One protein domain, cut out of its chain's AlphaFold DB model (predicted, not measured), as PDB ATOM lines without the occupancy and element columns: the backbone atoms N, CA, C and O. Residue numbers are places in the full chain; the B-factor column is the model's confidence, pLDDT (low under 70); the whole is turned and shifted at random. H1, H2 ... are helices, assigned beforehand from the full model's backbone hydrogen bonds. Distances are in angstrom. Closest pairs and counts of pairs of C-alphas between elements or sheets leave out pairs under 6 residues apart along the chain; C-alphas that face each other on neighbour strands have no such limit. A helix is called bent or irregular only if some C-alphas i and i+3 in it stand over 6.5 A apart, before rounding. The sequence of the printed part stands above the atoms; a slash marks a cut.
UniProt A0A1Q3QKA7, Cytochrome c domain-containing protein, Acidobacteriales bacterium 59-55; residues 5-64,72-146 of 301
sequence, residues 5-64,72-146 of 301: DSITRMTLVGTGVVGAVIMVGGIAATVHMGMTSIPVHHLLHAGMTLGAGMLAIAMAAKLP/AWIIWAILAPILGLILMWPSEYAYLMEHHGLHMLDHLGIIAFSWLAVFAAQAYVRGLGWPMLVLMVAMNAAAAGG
ATOM      1  N   ASP A   5      39.840  64.031  -4.458       77.00
ATOM      2  CA  ASP A   5      40.270  63.623  -5.799       77.00
ATOM      3  C   ASP A   5      41.188  62.400  -5.782       77.00
ATOM      4  O   ASP A   5      41.097  61.528  -6.646       77.00
ATOM      5  N   SER A   6      42.060  62.298  -4.780       76.69
ATOM      6  CA  SER A   6      42.970  61.165  -4.628       76.69
ATOM      7  C   SER A   6      42.227  59.894  -4.198       76.69
ATOM      8  O   SER A   6      42.569  58.803  -4.651       76.69
ATOM      9  N   ILE A   7      41.166  60.030  -3.395       79.50
ATOM     10  CA  ILE A   7      40.268  58.915  -3.051       79.50
ATOM     11  C   ILE A   7      39.499  58.456  -4.295       79.50
ATOM     12  O   ILE A   7      39.537  57.275  -4.622       79.50
ATOM     13  N   THR A   8      38.897  59.385  -5.044       80.88
ATOM     14  CA  THR A   8      38.128  59.077  -6.268       80.88
ATOM     15  C   THR A   8      38.980  58.413  -7.356       80.88
ATOM     16  O   THR A   8      38.537  57.494  -8.038       80.88
ATOM     17  N   ARG A   9      40.236  58.844  -7.530       81.69
ATOM     18  CA  ARG A   9      41.158  58.191  -8.474       81.69
ATOM     19  C   ARG A   9      41.530  56.781  -8.028       81.69
ATOM     20  O   ARG A   9      41.603  55.886  -8.860       81.69
ATOM     21  N   MET A  10      41.759  56.584  -6.731       84.44
ATOM     22  CA  MET A  10      42.121  55.275  -6.189       84.44
ATOM     23  C   MET A  10      40.964  54.278  -6.299       84.44
ATOM     24  O   MET A  10      41.200  53.129  -6.662       84.44
ATOM     25  N   THR A  11      39.725  54.717  -6.064       86.50
ATOM     26  CA  THR A  11      38.541  53.865  -6.241       86.50
ATOM     27  C   THR A  11      38.341  53.477  -7.702       86.50
ATOM     28  O   THR A  11      38.160  52.300  -7.976       86.50
ATOM     29  N   LEU A  12      38.476  54.413  -8.649       86.81
ATOM     30  CA  LEU A  12      38.383  54.121 -10.088       86.81
ATOM     31  C   LEU A  12      39.447  53.125 -10.567       86.81
ATOM     32  O   LEU A  12      39.139  52.217 -11.336       86.81
ATOM     33  N   VAL A  13      40.694  53.274 -10.109       88.31
ATOM     34  CA  VAL A  13      41.766  52.316 -10.421       88.31
ATOM     35  C   VAL A  13      41.451  50.948  -9.816       88.31
ATOM     36  O   VAL A  13      41.573  49.945 -10.513       88.31
ATOM     37  N   GLY A  14      40.982  50.905  -8.566       89.88
ATOM     38  CA  GLY A  14      40.540  49.671  -7.915       89.88
ATOM     39  C   GLY A  14      39.423  48.965  -8.687       89.88
ATOM     40  O   GLY A  14      39.551  47.780  -8.980       89.88
ATOM     41  N   THR A  15      38.379  49.692  -9.099       91.38
ATOM     42  CA  THR A  15      37.286  49.163  -9.935       91.38
ATOM     43  C   THR A  15      37.817  48.573 -11.241       91.38
ATOM     44  O   THR A  15      37.412  47.476 -11.617       91.38
ATOM     45  N   GLY A  16      38.746  49.260 -11.912       92.25
ATOM     46  CA  GLY A  16      39.333  48.776 -13.161       92.25
ATOM     47  C   GLY A  16      40.155  47.497 -12.989       92.25
ATOM     48  O   GLY A  16      40.024  46.581 -13.796       92.25
ATOM     49  N   VAL A  17      40.962  47.407 -11.926       94.12
ATOM     50  CA  VAL A  17      41.764  46.209 -11.623       94.12
ATOM     51  C   VAL A  17      40.867  45.023 -11.286       94.12
ATOM     52  O   VAL A  17      41.044  43.951 -11.857       94.12
ATOM     53  N   VAL A  18      39.874  45.215 -10.411       95.00
ATOM     54  CA  VAL A  18      38.904  44.160 -10.072       95.00
ATOM     55  C   VAL A  18      38.152  43.702 -11.321       95.00
ATOM     56  O   VAL A  18      38.048  42.504 -11.563       95.00
ATOM     57  N   GLY A  19      37.703  44.646 -12.153       93.50
ATOM     58  CA  GLY A  19      37.042  44.340 -13.420       93.50
ATOM     59  C   GLY A  19      37.909  43.492 -14.352       93.50
ATOM     60  O   GLY A  19      37.454  42.467 -14.855       93.50
ATOM     61  N   ALA A  20      39.180  43.863 -14.528       93.75
ATOM     62  CA  ALA A  20      40.120  43.106 -15.353       93.75
ATOM     63  C   ALA A  20      40.361  41.684 -14.819       93.75
ATOM     64  O   ALA A  20      40.397  40.741 -15.606       93.75
ATOM     65  N   VAL A  21      40.476  41.512 -13.498       95.62
ATOM     66  CA  VAL A  21      40.645  40.188 -12.875       95.62
ATOM     67  C   VAL A  21      39.417  39.306 -13.104       95.62
ATOM     68  O   VAL A  21      39.571  38.159 -13.513       95.62
ATOM     69  N   ILE A  22      38.208  39.841 -12.898       93.88
ATOM     70  CA  ILE A  22      36.955  39.112 -13.151       93.88
ATOM     71  C   ILE A  22      36.867  38.699 -14.625       93.88
ATOM     72  O   ILE A  22      36.561  37.549 -14.926       93.88
ATOM     73  N   MET A  23      37.181  39.619 -15.541       92.50
ATOM     74  CA  MET A  23      37.149  39.367 -16.982       92.50
ATOM     75  C   MET A  23      38.128  38.256 -17.389       92.50
ATOM     76  O   MET A  23      37.735  37.316 -18.072       92.50
ATOM     77  N   VAL A  24      39.386  38.324 -16.937       92.00
ATOM     78  CA  VAL A  24      40.405  37.300 -17.231       92.00
ATOM     79  C   VAL A  24      40.041  35.955 -16.603       92.00
ATOM     80  O   VAL A  24      40.202  34.924 -17.250       92.00
ATOM     81  N   GLY A  25      39.509  35.954 -15.379       90.19
ATOM     82  CA  GLY A  25      39.012  34.743 -14.725       90.19
ATOM     83  C   GLY A  25      37.866  34.086 -15.497       90.19
ATOM     84  O   GLY A  25      37.865  32.870 -15.655       90.19
ATOM     85  N   GLY A  26      36.940  34.884 -16.040       86.88
ATOM     86  CA  GLY A  26      35.860  34.402 -16.901       86.88
ATOM     87  C   GLY A  26      36.371  33.741 -18.184       86.88
ATOM     88  O   GLY A  26      35.964  32.624 -18.486       86.88
ATOM     89  N   ILE A  27      37.327  34.367 -18.882       87.44
ATOM     90  CA  ILE A  27      37.969  33.780 -20.078       87.44
ATOM     91  C   ILE A  27      38.721  32.490 -19.720       87.44
ATOM     92  O   ILE A  27      38.675  31.501 -20.442       87.44
ATOM     93  N   ALA A  28      39.437  32.470 -18.595       87.12
ATOM     94  CA  ALA A  28      40.123  31.258 -18.161       87.12
ATOM     95  C   ALA A  28      39.119  30.130 -17.876       87.12
ATOM     96  O   ALA A  28      39.351  28.991 -18.278       87.12
ATOM     97  N   ALA A  29      37.987  30.444 -17.242       83.94
ATOM     98  CA  ALA A  29      36.926  29.479 -16.987       83.94
ATOM     99  C   ALA A  29      36.334  28.911 -18.287       83.94
ATOM    100  O   ALA A  29      36.173  27.700 -18.356       83.94
ATOM    101  N   THR A  30      36.120  29.711 -19.339       78.00
ATOM    102  CA  THR A  30      35.615  29.194 -20.632       78.00
ATOM    103  C   THR A  30      36.594  28.256 -21.340       78.00
ATOM    104  O   THR A  30      36.185  27.447 -22.164       78.00
ATOM    105  N   VAL A  31      37.895  28.361 -21.052       80.38
ATOM    106  CA  VAL A  31      38.924  27.471 -21.616       80.38
ATOM    107  C   VAL A  31      39.023  26.150 -20.842       80.38
ATOM    108  O   VAL A  31      39.316  25.117 -21.438       80.38
ATOM    109  N   HIS A  32      38.814  26.174 -19.521       77.12
ATOM    110  CA  HIS A  32      39.058  25.017 -18.645       77.12
ATOM    111  C   HIS A  32      37.789  24.247 -18.275       77.12
ATOM    112  O   HIS A  32      37.845  23.041 -18.044       77.12
ATOM    113  N   MET A  33      36.652  24.933 -18.186       66.75
ATOM    114  CA  MET A  33      35.348  24.315 -18.005       66.75
ATOM    115  C   MET A  33      34.858  23.955 -19.406       66.75
ATOM    116  O   MET A  33      34.618  24.844 -20.216       66.75
ATOM    117  N   GLY A  34      34.772  22.659 -19.725       63.97
ATOM    118  CA  GLY A  34      34.123  22.201 -20.960       63.97
ATOM    119  C   GLY A  34      32.663  22.670 -21.043       63.97
ATOM    120  O   GLY A  34      32.199  23.417 -20.186       63.97
ATOM    121  N   MET A  35      31.908  22.231 -22.054       62.47
ATOM    122  CA  MET A  35      30.512  22.666 -22.226       62.47
ATOM    123  C   MET A  35      29.682  22.451 -20.946       62.47
ATOM    124  O   MET A  35      29.418  21.319 -20.540       62.47
ATOM    125  N   THR A  36      29.314  23.558 -20.294       69.19
ATOM    126  CA  THR A  36      28.476  23.596 -19.089       69.19
ATOM    127  C   THR A  36      27.000  23.659 -19.467       69.19
ATOM    128  O   THR A  36      26.665  23.985 -20.605       69.19
ATOM    129  N   SER A  37      26.101  23.438 -18.506       72.62
ATOM    130  CA  SER A  37      24.669  23.662 -18.734       72.62
ATOM    131  C   SER A  37      24.387  25.098 -19.199       72.62
ATOM    132  O   SER A  37      25.093  26.042 -18.822       72.62
ATOM    133  N   ILE A  38      23.338  25.265 -20.007       73.75
ATOM    134  CA  ILE A  38      22.952  26.550 -20.614       73.75
ATOM    135  C   ILE A  38      22.827  27.679 -19.564       73.75
ATOM    136  O   ILE A  38      23.422  28.740 -19.764       73.75
ATOM    137  N   PRO A  39      22.171  27.487 -18.398       75.38
ATOM    138  CA  PRO A  39      22.083  28.541 -17.384       75.38
ATOM    139  C   PRO A  39      23.448  28.952 -16.819       75.38
ATOM    140  O   PRO A  39      23.726  30.139 -16.647       75.38
ATOM    141  N   VAL A  40      24.325  27.979 -16.554       78.25
ATOM    142  CA  VAL A  40      25.679  28.233 -16.037       78.25
ATOM    143  C   VAL A  40      26.513  28.982 -17.074       78.25
ATOM    144  O   VAL A  40      27.234  29.918 -16.726       78.25
ATOM    145  N   HIS A  41      26.353  28.637 -18.349       84.50
ATOM    146  CA  HIS A  41      27.013  29.307 -19.462       84.50
ATOM    147  C   HIS A  41      26.621  30.796 -19.562       84.50
ATOM    148  O   HIS A  41      27.483  31.673 -19.640       84.50
ATOM    149  N   HIS A  42      25.330  31.124 -19.455       86.31
ATOM    150  CA  HIS A  42      24.877  32.521 -19.451       86.31
ATOM    151  C   HIS A  42      25.323  33.302 -18.205       86.31
ATOM    152  O   HIS A  42      25.651  34.488 -18.299       86.31
ATOM    153  N   LEU A  43      25.404  32.655 -17.037       87.06
ATOM    154  CA  LEU A  43      25.993  33.278 -15.844       87.06
ATOM    155  C   LEU A  43      27.488  33.570 -16.028       87.06
ATOM    156  O   LEU A  43      27.986  34.588 -15.539       87.06
ATOM    157  N   LEU A  44      28.199  32.729 -16.779       89.69
ATOM    158  CA  LEU A  44      29.591  32.970 -17.136       89.69
ATOM    159  C   LEU A  44      29.731  34.203 -18.046       89.69
ATOM    160  O   LEU A  44      30.592  35.050 -17.794       89.69
ATOM    161  N   HIS A  45      28.830  34.386 -19.022       91.44
ATOM    162  CA  HIS A  45      28.721  35.651 -19.764       91.44
ATOM    163  C   HIS A  45      28.451  36.842 -18.850       91.44
ATOM    164  O   HIS A  45      29.111  37.871 -18.989       91.44
ATOM    165  N   ALA A  46      27.551  36.707 -17.870       92.06
ATOM    166  CA  ALA A  46      27.266  37.775 -16.912       92.06
ATOM    167  C   ALA A  46      28.530  38.212 -16.149       92.06
ATOM    168  O   ALA A  46      28.782  39.412 -16.012       92.06
ATOM    169  N   GLY A  47      29.358  37.256 -15.712       93.06
ATOM    170  CA  GLY A  47      30.649  37.529 -15.074       93.06
ATOM    171  C   GLY A  47      31.633  38.248 -16.002       93.06
ATOM    172  O   GLY A  47      32.225  39.259 -15.620       93.06
ATOM    173  N   MET A  48      31.767  37.782 -17.246       93.62
ATOM    174  CA  MET A  48      32.634  38.408 -18.251       93.62
ATOM    175  C   MET A  48      32.196  39.844 -18.587       93.62
ATOM    176  O   MET A  48      33.024  40.760 -18.583       93.62
ATOM    177  N   THR A  49      30.897  40.071 -18.792       95.50
ATOM    178  CA  THR A  49      30.296  41.397 -19.013       95.50
ATOM    179  C   THR A  49      30.502  42.320 -17.811       95.50
ATOM    180  O   THR A  49      30.833  43.493 -18.000       95.50
ATOM    181  N   LEU A  50      30.368  41.807 -16.582       96.38
ATOM    182  CA  LEU A  50      30.627  42.573 -15.359       96.38
ATOM    183  C   LEU A  50      32.075  43.077 -15.323       96.38
ATOM    184  O   LEU A  50      32.315  44.274 -15.138       96.38
ATOM    185  N   GLY A  51      33.036  42.175 -15.541       95.75
ATOM    186  CA  GLY A  51      34.456  42.516 -15.557       95.75
ATOM    187  C   GLY A  51      34.804  43.541 -16.641       95.75
ATOM    188  O   GLY A  51      35.428  44.571 -16.358       95.75
ATOM    189  N   ALA A  52      34.322  43.302 -17.863       96.81
ATOM    190  CA  ALA A  52      34.502  44.189 -19.009       96.81
ATOM    191  C   ALA A  52      33.926  45.592 -18.754       96.81
ATOM    192  O   ALA A  52      34.591  46.599 -19.008       96.81
ATOM    193  N   GLY A  53      32.718  45.681 -18.192       96.56
ATOM    194  CA  GLY A  53      32.067  46.954 -17.896       96.56
ATOM    195  C   GLY A  53      32.734  47.742 -16.765       96.56
ATOM    196  O   GLY A  53      32.902  48.957 -16.873       96.56
ATOM    197  N   MET A  54      33.187  47.072 -15.701       96.50
ATOM    198  CA  MET A  54      33.953  47.724 -14.629       96.50
ATOM    199  C   MET A  54      35.265  48.324 -15.156       96.50
ATOM    200  O   MET A  54      35.609  49.466 -14.829       96.50
ATOM    201  N   LEU A  55      35.967  47.587 -16.022       96.38
ATOM    202  CA  LEU A  55      37.164  48.073 -16.705       96.38
ATOM    203  C   LEU A  55      36.844  49.263 -17.628       96.38
ATOM    204  O   LEU A  55      37.544  50.277 -17.593       96.38
ATOM    205  N   ALA A  56      35.757  49.177 -18.398       96.00
ATOM    206  CA  ALA A  56      35.287  50.245 -19.276       96.00
ATOM    207  C   ALA A  56      35.013  51.555 -18.518       96.00
ATOM    208  O   ALA A  56      35.480  52.619 -18.931       96.00
ATOM    209  N   ILE A  57      34.325  51.487 -17.370       94.19
ATOM    210  CA  ILE A  57      34.032  52.656 -16.524       94.19
ATOM    211  C   ILE A  57      35.327  53.324 -16.043       94.19
ATOM    212  O   ILE A  57      35.466  54.549 -16.125       94.19
ATOM    213  N   ALA A  58      36.290  52.526 -15.573       93.50
ATOM    214  CA  ALA A  58      37.579  53.022 -15.099       93.50
ATOM    215  C   ALA A  58      38.394  53.699 -16.218       93.50
ATOM    216  O   ALA A  58      39.047  54.720 -15.985       93.50
ATOM    217  N   MET A  59      38.338  53.164 -17.441       93.06
ATOM    218  CA  MET A  59      39.022  53.736 -18.604       93.06
ATOM    219  C   MET A  59      38.358  55.029 -19.088       93.06
ATOM    220  O   MET A  59      39.046  56.032 -19.292       93.06
ATOM    221  N   ALA A  60      37.029  55.044 -19.206       90.00
ATOM    222  CA  ALA A  60      36.270  56.210 -19.656       90.00
ATOM    223  C   ALA A  60      36.407  57.411 -18.702       90.00
ATOM    224  O   ALA A  60      36.330  58.565 -19.130       90.00
ATOM    225  N   ALA A  61      36.684  57.173 -17.414       83.38
ATOM    226  CA  ALA A  61      36.923  58.233 -16.436       83.38
ATOM    227  C   ALA A  61      38.139  59.125 -16.759       83.38
ATOM    228  O   ALA A  61      38.219  60.247 -16.253       83.38
ATOM    229  N   LYS A  62      39.063  58.665 -17.615       81.50
ATOM    230  CA  LYS A  62      40.235  59.438 -18.061       81.50
ATOM    231  C   LYS A  62      39.927  60.413 -19.206       81.50
ATOM    232  O   LYS A  62      40.776  61.241 -19.525       81.50
ATOM    233  N   LEU A  63      38.742  60.340 -19.822       81.19
ATOM    234  CA  LEU A  63      38.402  61.164 -20.983       81.19
ATOM    235  C   LEU A  63      38.153  62.644 -20.614       81.19
ATOM    236  O   LEU A  63      37.482  62.936 -19.611       81.19
ATOM    237  N   PRO A  64      38.626  63.594 -21.448       71.25
ATOM    238  CA  PRO A  64      38.413  65.025 -21.246       71.25
ATOM    239  C   PRO A  64      36.926  65.408 -21.352       71.25
ATOM    240  O   PRO A  64      36.112  64.731 -21.979       71.25
ATOM    241  N   ALA A  72      28.471  61.547 -30.383       86.38
ATOM    242  CA  ALA A  72      28.734  60.364 -31.206       86.38
ATOM    243  C   ALA A  72      28.776  59.050 -30.399       86.38
ATOM    244  O   ALA A  72      28.472  57.987 -30.936       86.38
ATOM    245  N   TRP A  73      29.094  59.102 -29.099       90.88
ATOM    246  CA  TRP A  73      29.154  57.900 -28.260       90.88
ATOM    247  C   TRP A  73      27.782  57.270 -28.009       90.88
ATOM    248  O   TRP A  73      27.720  56.069 -27.763       90.88
ATOM    249  N   ILE A  74      26.679  58.021 -28.130       91.75
ATOM    250  CA  ILE A  74      25.335  57.445 -27.968       91.75
ATOM    251  C   ILE A  74      25.048  56.367 -29.020       91.75
ATOM    252  O   ILE A  74      24.390  55.374 -28.723       91.75
ATOM    253  N   ILE A  75      25.599  56.530 -30.228       93.69
ATOM    254  CA  ILE A  75      25.436  55.580 -31.328       93.69
ATOM    255  C   ILE A  75      26.037  54.236 -30.914       93.69
ATOM    256  O   ILE A  75      25.369  53.209 -30.983       93.69
ATOM    257  N   TRP A  76      27.263  54.242 -30.391       94.75
ATOM    258  CA  TRP A  76      27.932  53.023 -29.936       94.75
ATOM    259  C   TRP A  76      27.322  52.435 -28.664       94.75
ATOM    260  O   TRP A  76      27.279  51.214 -28.534       94.75
ATOM    261  N   ALA A  77      26.791  53.267 -27.765       93.31
ATOM    262  CA  ALA A  77      26.082  52.796 -26.576       93.31
ATOM    263  C   ALA A  77      24.813  51.990 -26.924       93.31
ATOM    264  O   ALA A  77      24.429  51.111 -26.159       93.31
ATOM    265  N   ILE A  78      24.188  52.270 -28.074       94.62
ATOM    266  CA  ILE A  78      22.996  51.562 -28.568       94.62
ATOM    267  C   ILE A  78      23.371  50.399 -29.494       94.62
ATOM    268  O   ILE A  78      22.800  49.317 -29.383       94.62
ATOM    269  N   LEU A  79      24.326  50.598 -30.407       96.00
ATOM    270  CA  LEU A  79      24.692  49.579 -31.393       96.00
ATOM    271  C   LEU A  79      25.459  48.407 -30.782       96.00
ATOM    272  O   LEU A  79      25.246  47.275 -31.203       96.00
ATOM    273  N   ALA A  80      26.332  48.640 -29.798       96.12
ATOM    274  CA  ALA A  80      27.158  47.570 -29.243       96.12
ATOM    275  C   ALA A  80      26.333  46.436 -28.596       96.12
ATOM    276  O   ALA A  80      26.600  45.280 -28.921       96.12
ATOM    277  N   PRO A  81      25.292  46.701 -27.778       93.81
ATOM    278  CA  PRO A  81      24.407  45.643 -27.286       93.81
ATOM    279  C   PRO A  81      23.712  44.863 -28.409       93.81
ATOM    280  O   PRO A  81      23.638  43.642 -28.342       93.81
ATOM    281  N   ILE A  82      23.250  45.547 -29.461       93.00
ATOM    282  CA  ILE A  82      22.578  44.907 -30.604       93.00
ATOM    283  C   ILE A  82      23.545  43.978 -31.346       93.00
ATOM    284  O   ILE A  82      23.189  42.848 -31.662       93.00
ATOM    285  N   LEU A  83      24.779  44.426 -31.585       92.81
ATOM    286  CA  LEU A  83      25.817  43.600 -32.204       92.81
ATOM    287  C   LEU A  83      26.174  42.386 -31.336       92.81
ATOM    288  O   LEU A  83      26.360  41.298 -31.871       92.81
ATOM    289  N   GLY A  84      26.197  42.548 -30.009       89.88
ATOM    290  CA  GLY A  84      26.360  41.433 -29.076       89.88
ATOM    291  C   GLY A  84      25.231  40.400 -29.174       89.88
ATOM    292  O   GLY A  84      25.500  39.207 -29.153       89.88
ATOM    293  N   LEU A  85      23.981  40.841 -29.351       87.50
ATOM    294  CA  LEU A  85      22.844  39.934 -29.557       87.50
ATOM    295  C   LEU A  85      22.905  39.216 -30.913       87.50
ATOM    296  O   LEU A  85      22.576  38.037 -30.990       87.50
ATOM    297  N   ILE A  86      23.346  39.901 -31.972       86.38
ATOM    298  CA  ILE A  86      23.527  39.302 -33.306       86.38
ATOM    299  C   ILE A  86      24.652  38.261 -33.302       86.38
ATOM    300  O   ILE A  86      24.550  37.254 -33.990       86.38
ATOM    301  N   LEU A  87      25.710  38.471 -32.516       84.44
ATOM    302  CA  LEU A  87      26.769  37.474 -32.346       84.44
ATOM    303  C   LEU A  87      26.227  36.161 -31.754       84.44
ATOM    304  O   LEU A  87      26.695  35.085 -32.090       84.44
ATOM    305  N   MET A  88      25.196  36.257 -30.917       77.56
ATOM    306  CA  MET A  88      24.537  35.137 -30.245       77.56
ATOM    307  C   MET A  88      23.289  34.662 -31.001       77.56
ATOM    308  O   MET A  88      22.306  34.248 -30.380       77.56
ATOM    309  N   TRP A  89      23.279  34.768 -32.330       80.62
ATOM    310  CA  TRP A  89      22.092  34.501 -33.132       80.62
ATOM    311  C   TRP A  89      21.791  32.988 -33.264       80.62
ATOM    312  O   TRP A  89      22.646  32.236 -33.736       80.62
ATOM    313  N   PRO A  90      20.564  32.523 -32.927       64.62
ATOM    314  CA  PRO A  90      20.206  31.099 -32.825       64.62
ATOM    315  C   PRO A  90      20.553  30.210 -34.028       64.62
ATOM    316  O   PRO A  90      20.880  29.041 -33.844       64.62
ATOM    317  N   SER A  91      20.493  30.731 -35.258       61.16
ATOM    318  CA  SER A  91      20.710  29.912 -36.461       61.16
ATOM    319  C   SER A  91      22.168  29.531 -36.730       61.16
ATOM    320  O   SER A  91      22.392  28.619 -37.517       61.16
ATOM    321  N   GLU A  92      23.144  30.185 -36.094       60.00
ATOM    322  CA  GLU A  92      24.578  29.913 -36.304       60.00
ATOM    323  C   GLU A  92      25.168  28.959 -35.242       60.00
ATOM    324  O   GLU A  92      26.259  28.417 -35.427       60.00
ATOM    325  N   TYR A  93      24.446  28.690 -34.141       65.06
ATOM    326  CA  TYR A  93      24.977  27.908 -33.011       65.06
ATOM    327  C   TYR A  93      25.384  26.488 -33.385       65.06
ATOM    328  O   TYR A  93      26.397  26.014 -32.888       65.06
ATOM    329  N   ALA A  94      24.631  25.806 -34.250       60.81
ATOM    330  CA  ALA A  94      24.962  24.431 -34.628       60.81
ATOM    331  C   ALA A  94      26.370  24.346 -35.245       60.81
ATOM    332  O   ALA A  94      27.152  23.472 -34.888       60.81
ATOM    333  N   TYR A  95      26.729  25.322 -36.083       66.50
ATOM    334  CA  TYR A  95      28.044  25.389 -36.714       66.50
ATOM    335  C   TYR A  95      29.146  25.845 -35.743       66.50
ATOM    336  O   TYR A  95      30.243  25.282 -35.731       66.50
ATOM    337  N   LEU A  96      28.860  26.849 -34.908       66.44
ATOM    338  CA  LEU A  96      29.818  27.396 -33.938       66.44
ATOM    339  C   LEU A  96      30.170  26.387 -32.837       66.44
ATOM    340  O   LEU A  96      31.328  26.302 -32.431       66.44
ATOM    341  N   MET A  97      29.202  25.578 -32.402       63.50
ATOM    342  CA  MET A  97      29.396  24.548 -31.376       63.50
ATOM    343  C   MET A  97      30.238  23.370 -31.879       63.50
ATOM    344  O   MET A  97      31.003  22.795 -31.109       63.50
ATOM    345  N   GLU A  98      30.175  23.054 -33.175       66.88
ATOM    346  CA  GLU A  98      31.063  22.068 -33.808       66.88
ATOM    347  C   GLU A  98      32.516  22.571 -33.927       66.88
ATOM    348  O   GLU A  98      33.454  21.778 -34.016       66.88
ATOM    349  N   HIS A  99      32.732  23.889 -33.874       77.94
ATOM    350  CA  HIS A  99      34.041  24.522 -34.018       77.94
ATOM    351  C   HIS A  99      34.438  25.252 -32.731       77.94
ATOM    352  O   HIS A  99      34.323  26.472 -32.628       77.94
ATOM    353  N   HIS A 100      35.009  24.521 -31.767       74.19
ATOM    354  CA  HIS A 100      35.385  25.049 -30.443       74.19
ATOM    355  C   HIS A 100      36.179  26.376 -30.481       74.19
ATOM    356  O   HIS A 100      36.054  27.211 -29.585       74.19
ATOM    357  N   GLY A 101      37.006  26.585 -31.515       76.19
ATOM    358  CA  GLY A 101      37.761  27.827 -31.702       76.19
ATOM    359  C   GLY A 101      36.892  29.035 -32.066       76.19
ATOM    360  O   GLY A 101      37.171  30.134 -31.595       76.19
ATOM    361  N   LEU A 102      35.836  28.840 -32.861       79.06
ATOM    362  CA  LEU A 102      34.895  29.902 -33.224       79.06
ATOM    363  C   LEU A 102      34.001  30.269 -32.036       79.06
ATOM    364  O   LEU A 102      33.851  31.449 -31.745       79.06
ATOM    365  N   HIS A 103      33.544  29.282 -31.265       80.62
ATOM    366  CA  HIS A 103      32.785  29.528 -30.036       80.62
ATOM    367  C   HIS A 103      33.568  30.362 -28.994       80.62
ATOM    368  O   HIS A 103      33.014  31.206 -28.291       80.62
ATOM    369  N   MET A 104      34.898  30.211 -28.931       82.81
ATOM    370  CA  MET A 104      35.746  31.080 -28.099       82.81
ATOM    371  C   MET A 104      35.766  32.536 -28.599       82.81
ATOM    372  O   MET A 104      35.845  33.467 -27.792       82.81
ATOM    373  N   LEU A 105      35.685  32.759 -29.917       85.31
ATOM    374  CA  LEU A 105      35.583  34.108 -30.483       85.31
ATOM    375  C   LEU A 105      34.268  34.780 -30.088       85.31
ATOM    376  O   LEU A 105      34.272  35.992 -29.868       85.31
ATOM    377  N   ASP A 106      33.188  34.018 -29.910       86.62
ATOM    378  CA  ASP A 106      31.909  34.564 -29.451       86.62
ATOM    379  C   ASP A 106      32.032  35.155 -28.043       86.62
ATOM    380  O   ASP A 106      31.591  36.276 -27.786       86.62
ATOM    381  N   HIS A 107      32.733  34.471 -27.133       90.25
ATOM    382  CA  HIS A 107      33.009  35.000 -25.791       90.25
ATOM    383  C   HIS A 107      33.836  36.288 -25.838       90.25
ATOM    384  O   HIS A 107      33.529  37.257 -25.135       90.25
ATOM    385  N   LEU A 108      34.861  36.333 -26.693       91.50
ATOM    386  CA  LEU A 108      35.672  37.537 -26.887       91.50
ATOM    387  C   LEU A 108      34.852  38.687 -27.485       91.50
ATOM    388  O   LEU A 108      35.010  39.836 -27.066       91.50
ATOM    389  N   GLY A 109      33.947  38.390 -28.417       92.81
ATOM    390  CA  GLY A 109      33.026  39.366 -28.989       92.81
ATOM    391  C   GLY A 109      32.050  39.919 -27.949       92.81
ATOM    392  O   GLY A 109      31.902  41.138 -27.848       92.81
ATOM    393  N   ILE A 110      31.468  39.067 -27.097       91.62
ATOM    394  CA  ILE A 110      30.606  39.491 -25.978       91.62
ATOM    395  C   ILE A 110      31.365  40.431 -25.036       91.62
ATOM    396  O   ILE A 110      30.835  41.479 -24.655       91.62
ATOM    397  N   ILE A 111      32.613  40.104 -24.685       94.81
ATOM    398  CA  ILE A 111      33.472  40.967 -23.861       94.81
ATOM    399  C   ILE A 111      33.695  42.319 -24.543       94.81
ATOM    400  O   ILE A 111      33.519  43.362 -23.908       94.81
ATOM    401  N   ALA A 112      34.047  42.318 -25.830       96.31
ATOM    402  CA  ALA A 112      34.340  43.532 -26.586       96.31
ATOM    403  C   ALA A 112      33.115  44.452 -26.700       96.31
ATOM    404  O   ALA A 112      33.213  45.650 -26.419       96.31
ATOM    405  N   PHE A 113      31.948  43.907 -27.050       96.94
ATOM    406  CA  PHE A 113      30.711  44.678 -27.158       96.94
ATOM    407  C   PHE A 113      30.191  45.142 -25.794       96.94
ATOM    408  O   PHE A 113      29.726  46.277 -25.679       96.94
ATOM    409  N   SER A 114      30.352  44.331 -24.742       96.25
ATOM    410  CA  SER A 114      30.045  44.731 -23.361       96.25
ATOM    411  C   SER A 114      30.906  45.897 -22.896       96.25
ATOM    412  O   SER A 114      30.398  46.886 -22.361       96.25
ATOM    413  N   TRP A 115      32.212  45.809 -23.144       97.56
ATOM    414  CA  TRP A 115      33.137  46.892 -22.851       97.56
ATOM    415  C   TRP A 115      32.754  48.159 -23.622       97.56
ATOM    416  O   TRP A 115      32.633  49.224 -23.018       97.56
ATOM    417  N   LEU A 116      32.502  48.049 -24.932       97.12
ATOM    418  CA  LEU A 116      32.181  49.188 -25.794       97.12
ATOM    419  C   LEU A 116      30.876  49.871 -25.380       97.12
ATOM    420  O   LEU A 116      30.851  51.096 -25.283       97.12
ATOM    421  N   ALA A 117      29.823  49.107 -25.091       96.75
ATOM    422  CA  ALA A 117      28.531  49.639 -24.662       96.75
ATOM    423  C   ALA A 117      28.659  50.461 -23.371       96.75
ATOM    424  O   ALA A 117      28.226  51.615 -23.304       96.75
ATOM    425  N   VAL A 118      29.315  49.894 -22.353       96.81
ATOM    426  CA  VAL A 118      29.501  50.546 -21.051       96.81
ATOM    427  C   VAL A 118      30.468  51.729 -21.153       96.81
ATOM    428  O   VAL A 118      30.216  52.785 -20.563       96.81
ATOM    429  N   PHE A 119      31.547  51.594 -21.929       95.94
ATOM    430  CA  PHE A 119      32.503  52.670 -22.182       95.94
ATOM    431  C   PHE A 119      31.816  53.845 -22.872       95.94
ATOM    432  O   PHE A 119      31.936  54.982 -22.419       95.94
ATOM    433  N   ALA A 120      31.062  53.569 -23.938       94.44
ATOM    434  CA  ALA A 120      30.343  54.566 -24.712       94.44
ATOM    435  C   ALA A 120      29.273  55.267 -23.868       94.44
ATOM    436  O   ALA A 120      29.191  56.493 -23.892       94.44
ATOM    437  N   ALA A 121      28.523  54.527 -23.045       93.50
ATOM    438  CA  ALA A 121      27.570  55.110 -22.103       93.50
ATOM    439  C   ALA A 121      28.265  56.059 -21.108       93.50
ATOM    440  O   ALA A 121      27.846  57.205 -20.941       93.50
ATOM    441  N   GLN A 122      29.375  55.624 -20.503       93.38
ATOM    442  CA  GLN A 122      30.149  56.433 -19.557       93.38
ATOM    443  C   GLN A 122      30.831  57.647 -20.217       93.38
ATOM    444  O   GLN A 122      30.987  58.700 -19.584       93.38
ATOM    445  N   ALA A 123      31.250  57.512 -21.477       91.19
ATOM    446  CA  ALA A 123      31.827  58.582 -22.285       91.19
ATOM    447  C   ALA A 123      30.762  59.601 -22.722       91.19
ATOM    448  O   ALA A 123      31.036  60.803 -22.705       91.19
ATOM    449  N   TYR A 124      29.546  59.148 -23.036       90.38
ATOM    450  CA  TYR A 124      28.408  59.996 -23.382       90.38
ATOM    451  C   TYR A 124      27.990  60.861 -22.186       90.38
ATOM    452  O   TYR A 124      28.118  62.087 -22.229       90.38
ATOM    453  N   VAL A 125      27.590  60.230 -21.078       89.62
ATOM    454  CA  VAL A 125      27.186  60.909 -19.838       89.62
ATOM    455  C   VAL A 125      27.896  60.255 -18.658       89.62
ATOM    456  O   VAL A 125      27.756  59.058 -18.406       89.62
ATOM    457  N   ARG A 126      28.659  61.048 -17.893       87.12
ATOM    458  CA  ARG A 126      29.348  60.535 -16.699       87.12
ATOM    459  C   ARG A 126      28.325  59.957 -15.724       87.12
ATOM    460  O   ARG A 126      27.418  60.661 -15.297       87.12
ATOM    461  N   GLY A 127      28.520  58.697 -15.351       87.88
ATOM    462  CA  GLY A 127      27.624  57.965 -14.461       87.88
ATOM    463  C   GLY A 127      26.673  57.023 -15.194       87.88
ATOM    464  O   GLY A 127      26.224  56.071 -14.571       87.88
ATOM    465  N   LEU A 128      26.434  57.208 -16.501       92.00
ATOM    466  CA  LEU A 128      25.554  56.341 -17.295       92.00
ATOM    467  C   LEU A 128      26.165  54.954 -17.572       92.00
ATOM    468  O   LEU A 128      25.440  54.012 -17.879       92.00
ATOM    469  N   GLY A 129      27.480  54.782 -17.394       93.25
ATOM    470  CA  GLY A 129      28.116  53.467 -17.485       93.25
ATOM    471  C   GLY A 129      27.600  52.471 -16.442       93.25
ATOM    472  O   GLY A 129      27.433  51.300 -16.756       93.25
ATOM    473  N   TRP A 130      27.288  52.921 -15.223       94.56
ATOM    474  CA  TRP A 130      26.764  52.055 -14.159       94.56
ATOM    475  C   TRP A 130      25.382  51.457 -14.463       94.56
ATOM    476  O   TRP A 130      25.264  50.235 -14.403       94.56
ATOM    477  N   PRO A 131      24.339  52.242 -14.807       96.12
ATOM    478  CA  PRO A 131      23.050  51.671 -15.178       96.12
ATOM    479  C   PRO A 131      23.141  50.828 -16.454       96.12
ATOM    480  O   PRO A 131      22.475  49.802 -16.524       96.12
ATOM    481  N   MET A 132      24.004  51.189 -17.417       95.62
ATOM    482  CA  MET A 132      24.262  50.340 -18.585       95.62
ATOM    483  C   MET A 132      24.851  48.984 -18.169       95.62
ATOM    484  O   MET A 132      24.347  47.945 -18.578       95.62
ATOM    485  N   LEU A 133      25.868  48.972 -17.305       96.50
ATOM    486  CA  LEU A 133      26.479  47.743 -16.796       96.50
ATOM    487  C   LEU A 133      25.465  46.859 -16.060       96.50
ATOM    488  O   LEU A 133      25.403  45.659 -16.314       96.50
ATOM    489  N   VAL A 134      24.650  47.450 -15.182       96.69
ATOM    490  CA  VAL A 134      23.586  46.727 -14.468       96.69
ATOM    491  C   VAL A 134      22.590  46.126 -15.452       96.69
ATOM    492  O   VAL A 134      22.255  44.955 -15.319       96.69
ATOM    493  N   LEU A 135      22.157  46.892 -16.455       95.44
ATOM    494  CA  LEU A 135      21.234  46.412 -17.478       95.44
ATOM    495  C   LEU A 135      21.822  45.232 -18.263       95.44
ATOM    496  O   LEU A 135      21.140  44.229 -18.446       95.44
ATOM    497  N   MET A 136      23.083  45.318 -18.689       94.94
ATOM    498  CA  MET A 136      23.732  44.246 -19.449       94.94
ATOM    499  C   MET A 136      23.929  42.973 -18.618       94.94
ATOM    500  O   MET A 136      23.684  41.871 -19.103       94.94
ATOM    501  N   VAL A 137      24.329  43.103 -17.351       94.62
ATOM    502  CA  VAL A 137      24.450  41.953 -16.439       94.62
ATOM    503  C   VAL A 137      23.078  41.351 -16.142       94.62
ATOM    504  O   VAL A 137      22.935  40.131 -16.166       94.62
ATOM    505  N   ALA A 138      22.059  42.185 -15.920       91.38
ATOM    506  CA  ALA A 138      20.687  41.735 -15.711       91.38
ATOM    507  C   ALA A 138      20.133  41.009 -16.942       91.38
ATOM    508  O   ALA A 138      19.461  39.998 -16.785       91.38
ATOM    509  N   MET A 139      20.453  41.471 -18.152       90.94
ATOM    510  CA  MET A 139      20.089  40.791 -19.395       90.94
ATOM    511  C   MET A 139      20.713  39.392 -19.472       90.94
ATOM    512  O   MET A 139      20.000  38.433 -19.746       90.94
ATOM    513  N   ASN A 140      22.004  39.244 -19.157       89.81
ATOM    514  CA  ASN A 140      22.657  37.929 -19.114       89.81
ATOM    515  C   ASN A 140      22.074  37.017 -18.021       89.81
ATOM    516  O   ASN A 140      21.874  35.829 -18.247       89.81
ATOM    517  N   ALA A 141      21.762  37.563 -16.844       86.62
ATOM    518  CA  ALA A 141      21.113  36.808 -15.773       86.62
ATOM    519  C   ALA A 141      19.686  36.382 -16.157       86.62
ATOM    520  O   ALA A 141      19.279  35.253 -15.892       86.62
ATOM    521  N   ALA A 142      18.942  37.259 -16.831       82.56
ATOM    522  CA  ALA A 142      17.632  36.943 -17.377       82.56
ATOM    523  C   ALA A 142      17.736  35.855 -18.454       82.56
ATOM    524  O   ALA A 142      16.909  34.954 -18.453       82.56
ATOM    525  N   ALA A 143      18.776  35.877 -19.295       81.50
ATOM    526  CA  ALA A 143      19.077  34.822 -20.264       81.50
ATOM    527  C   ALA A 143      19.519  33.498 -19.607       81.50
ATOM    528  O   ALA A 143      19.254  32.429 -20.142       81.50
ATOM    529  N   ALA A 144      20.104  33.527 -18.406       78.69
ATOM    530  CA  ALA A 144      20.345  32.311 -17.623       78.69
ATOM    531  C   ALA A 144      19.041  31.692 -17.089       78.69
ATOM    532  O   ALA A 144      18.901  30.473 -17.059       78.69
ATOM    533  N   GLY A 145      18.060  32.529 -16.730       69.94
ATOM    534  CA  GLY A 145      16.655  32.126 -16.549       69.94
ATOM    535  C   GLY A 145      15.875  32.025 -17.869       69.94
ATOM    536  O   GLY A 145      14.660  31.866 -17.838       69.94
ATOM    537  N   GLY A 146      16.599  32.182 -18.985       64.81
ATOM    538  CA  GLY A 146      16.257  32.218 -20.407       64.81
ATOM    539  C   GLY A 146      15.025  32.987 -20.860       64.81
ATOM    540  O   GLY A 146      14.307  32.635 -21.795       64.81
TER     541      GLY A 146
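Overview. This is residues 5 to 64 and 72 to 146 of the 301 residues of the protein "Cytochrome c domain-containing protein" of Acidobacteriales bacterium 59-55 (UniProt A0A1Q3QKA7). Four long helices, H1, H2, H5 and H6, form an elongated bundle with H2 and H5 in its middle. H3 packs on H5, and short H4 sits at one end. The printed part has 135 residues with six named helices, H1 to H6, and no named strand: all helix, compact, radius of gyration of the C-alphas 15.1 A, spans 50 by 30 by 26 A.

Arrangement. H1, residues 5 to 32, and H2, residues 38 to 60, form a hairpin, closest C-alphas Gly 19 and Gly 51, 3.8 A. The hub H5, residues 100 to 124, touches H2 at a steep tilt of 40 degrees, closest C-alphas Ala 56 and Phe 119, 4.7 A. H3, residues 73 to 87, touches H5, closest C-alphas Ala 77 and Ala 117, 4.4 A. H6, residues 129 to 144, touches H2, closest C-alphas Pro 39 and Ala 144, 4.2 A. Every O i to N i+4 pair is within hydrogen-bond range in H1, H2, H5 and H6; H3 has 9 of 11.

Along the chain. H1 begins at C-alpha 5 (40.270, 63.623, -5.799) and spans 40.7 A; H6 ends at C-alpha 144 (20.345, 32.311, -17.623). H4, residues 90 to 98, is irregular, with 3 of 5 such pairs and C-alphas 91 and 94 7.2 A apart.

Size, cuts and confidence. Residues 65 to 71 are not printed; C-alphas 64 and 72 are 14.6 A apart. Model pLDDT is under 70 at residues 33 to 36, 90 to 98 and 145 to 146.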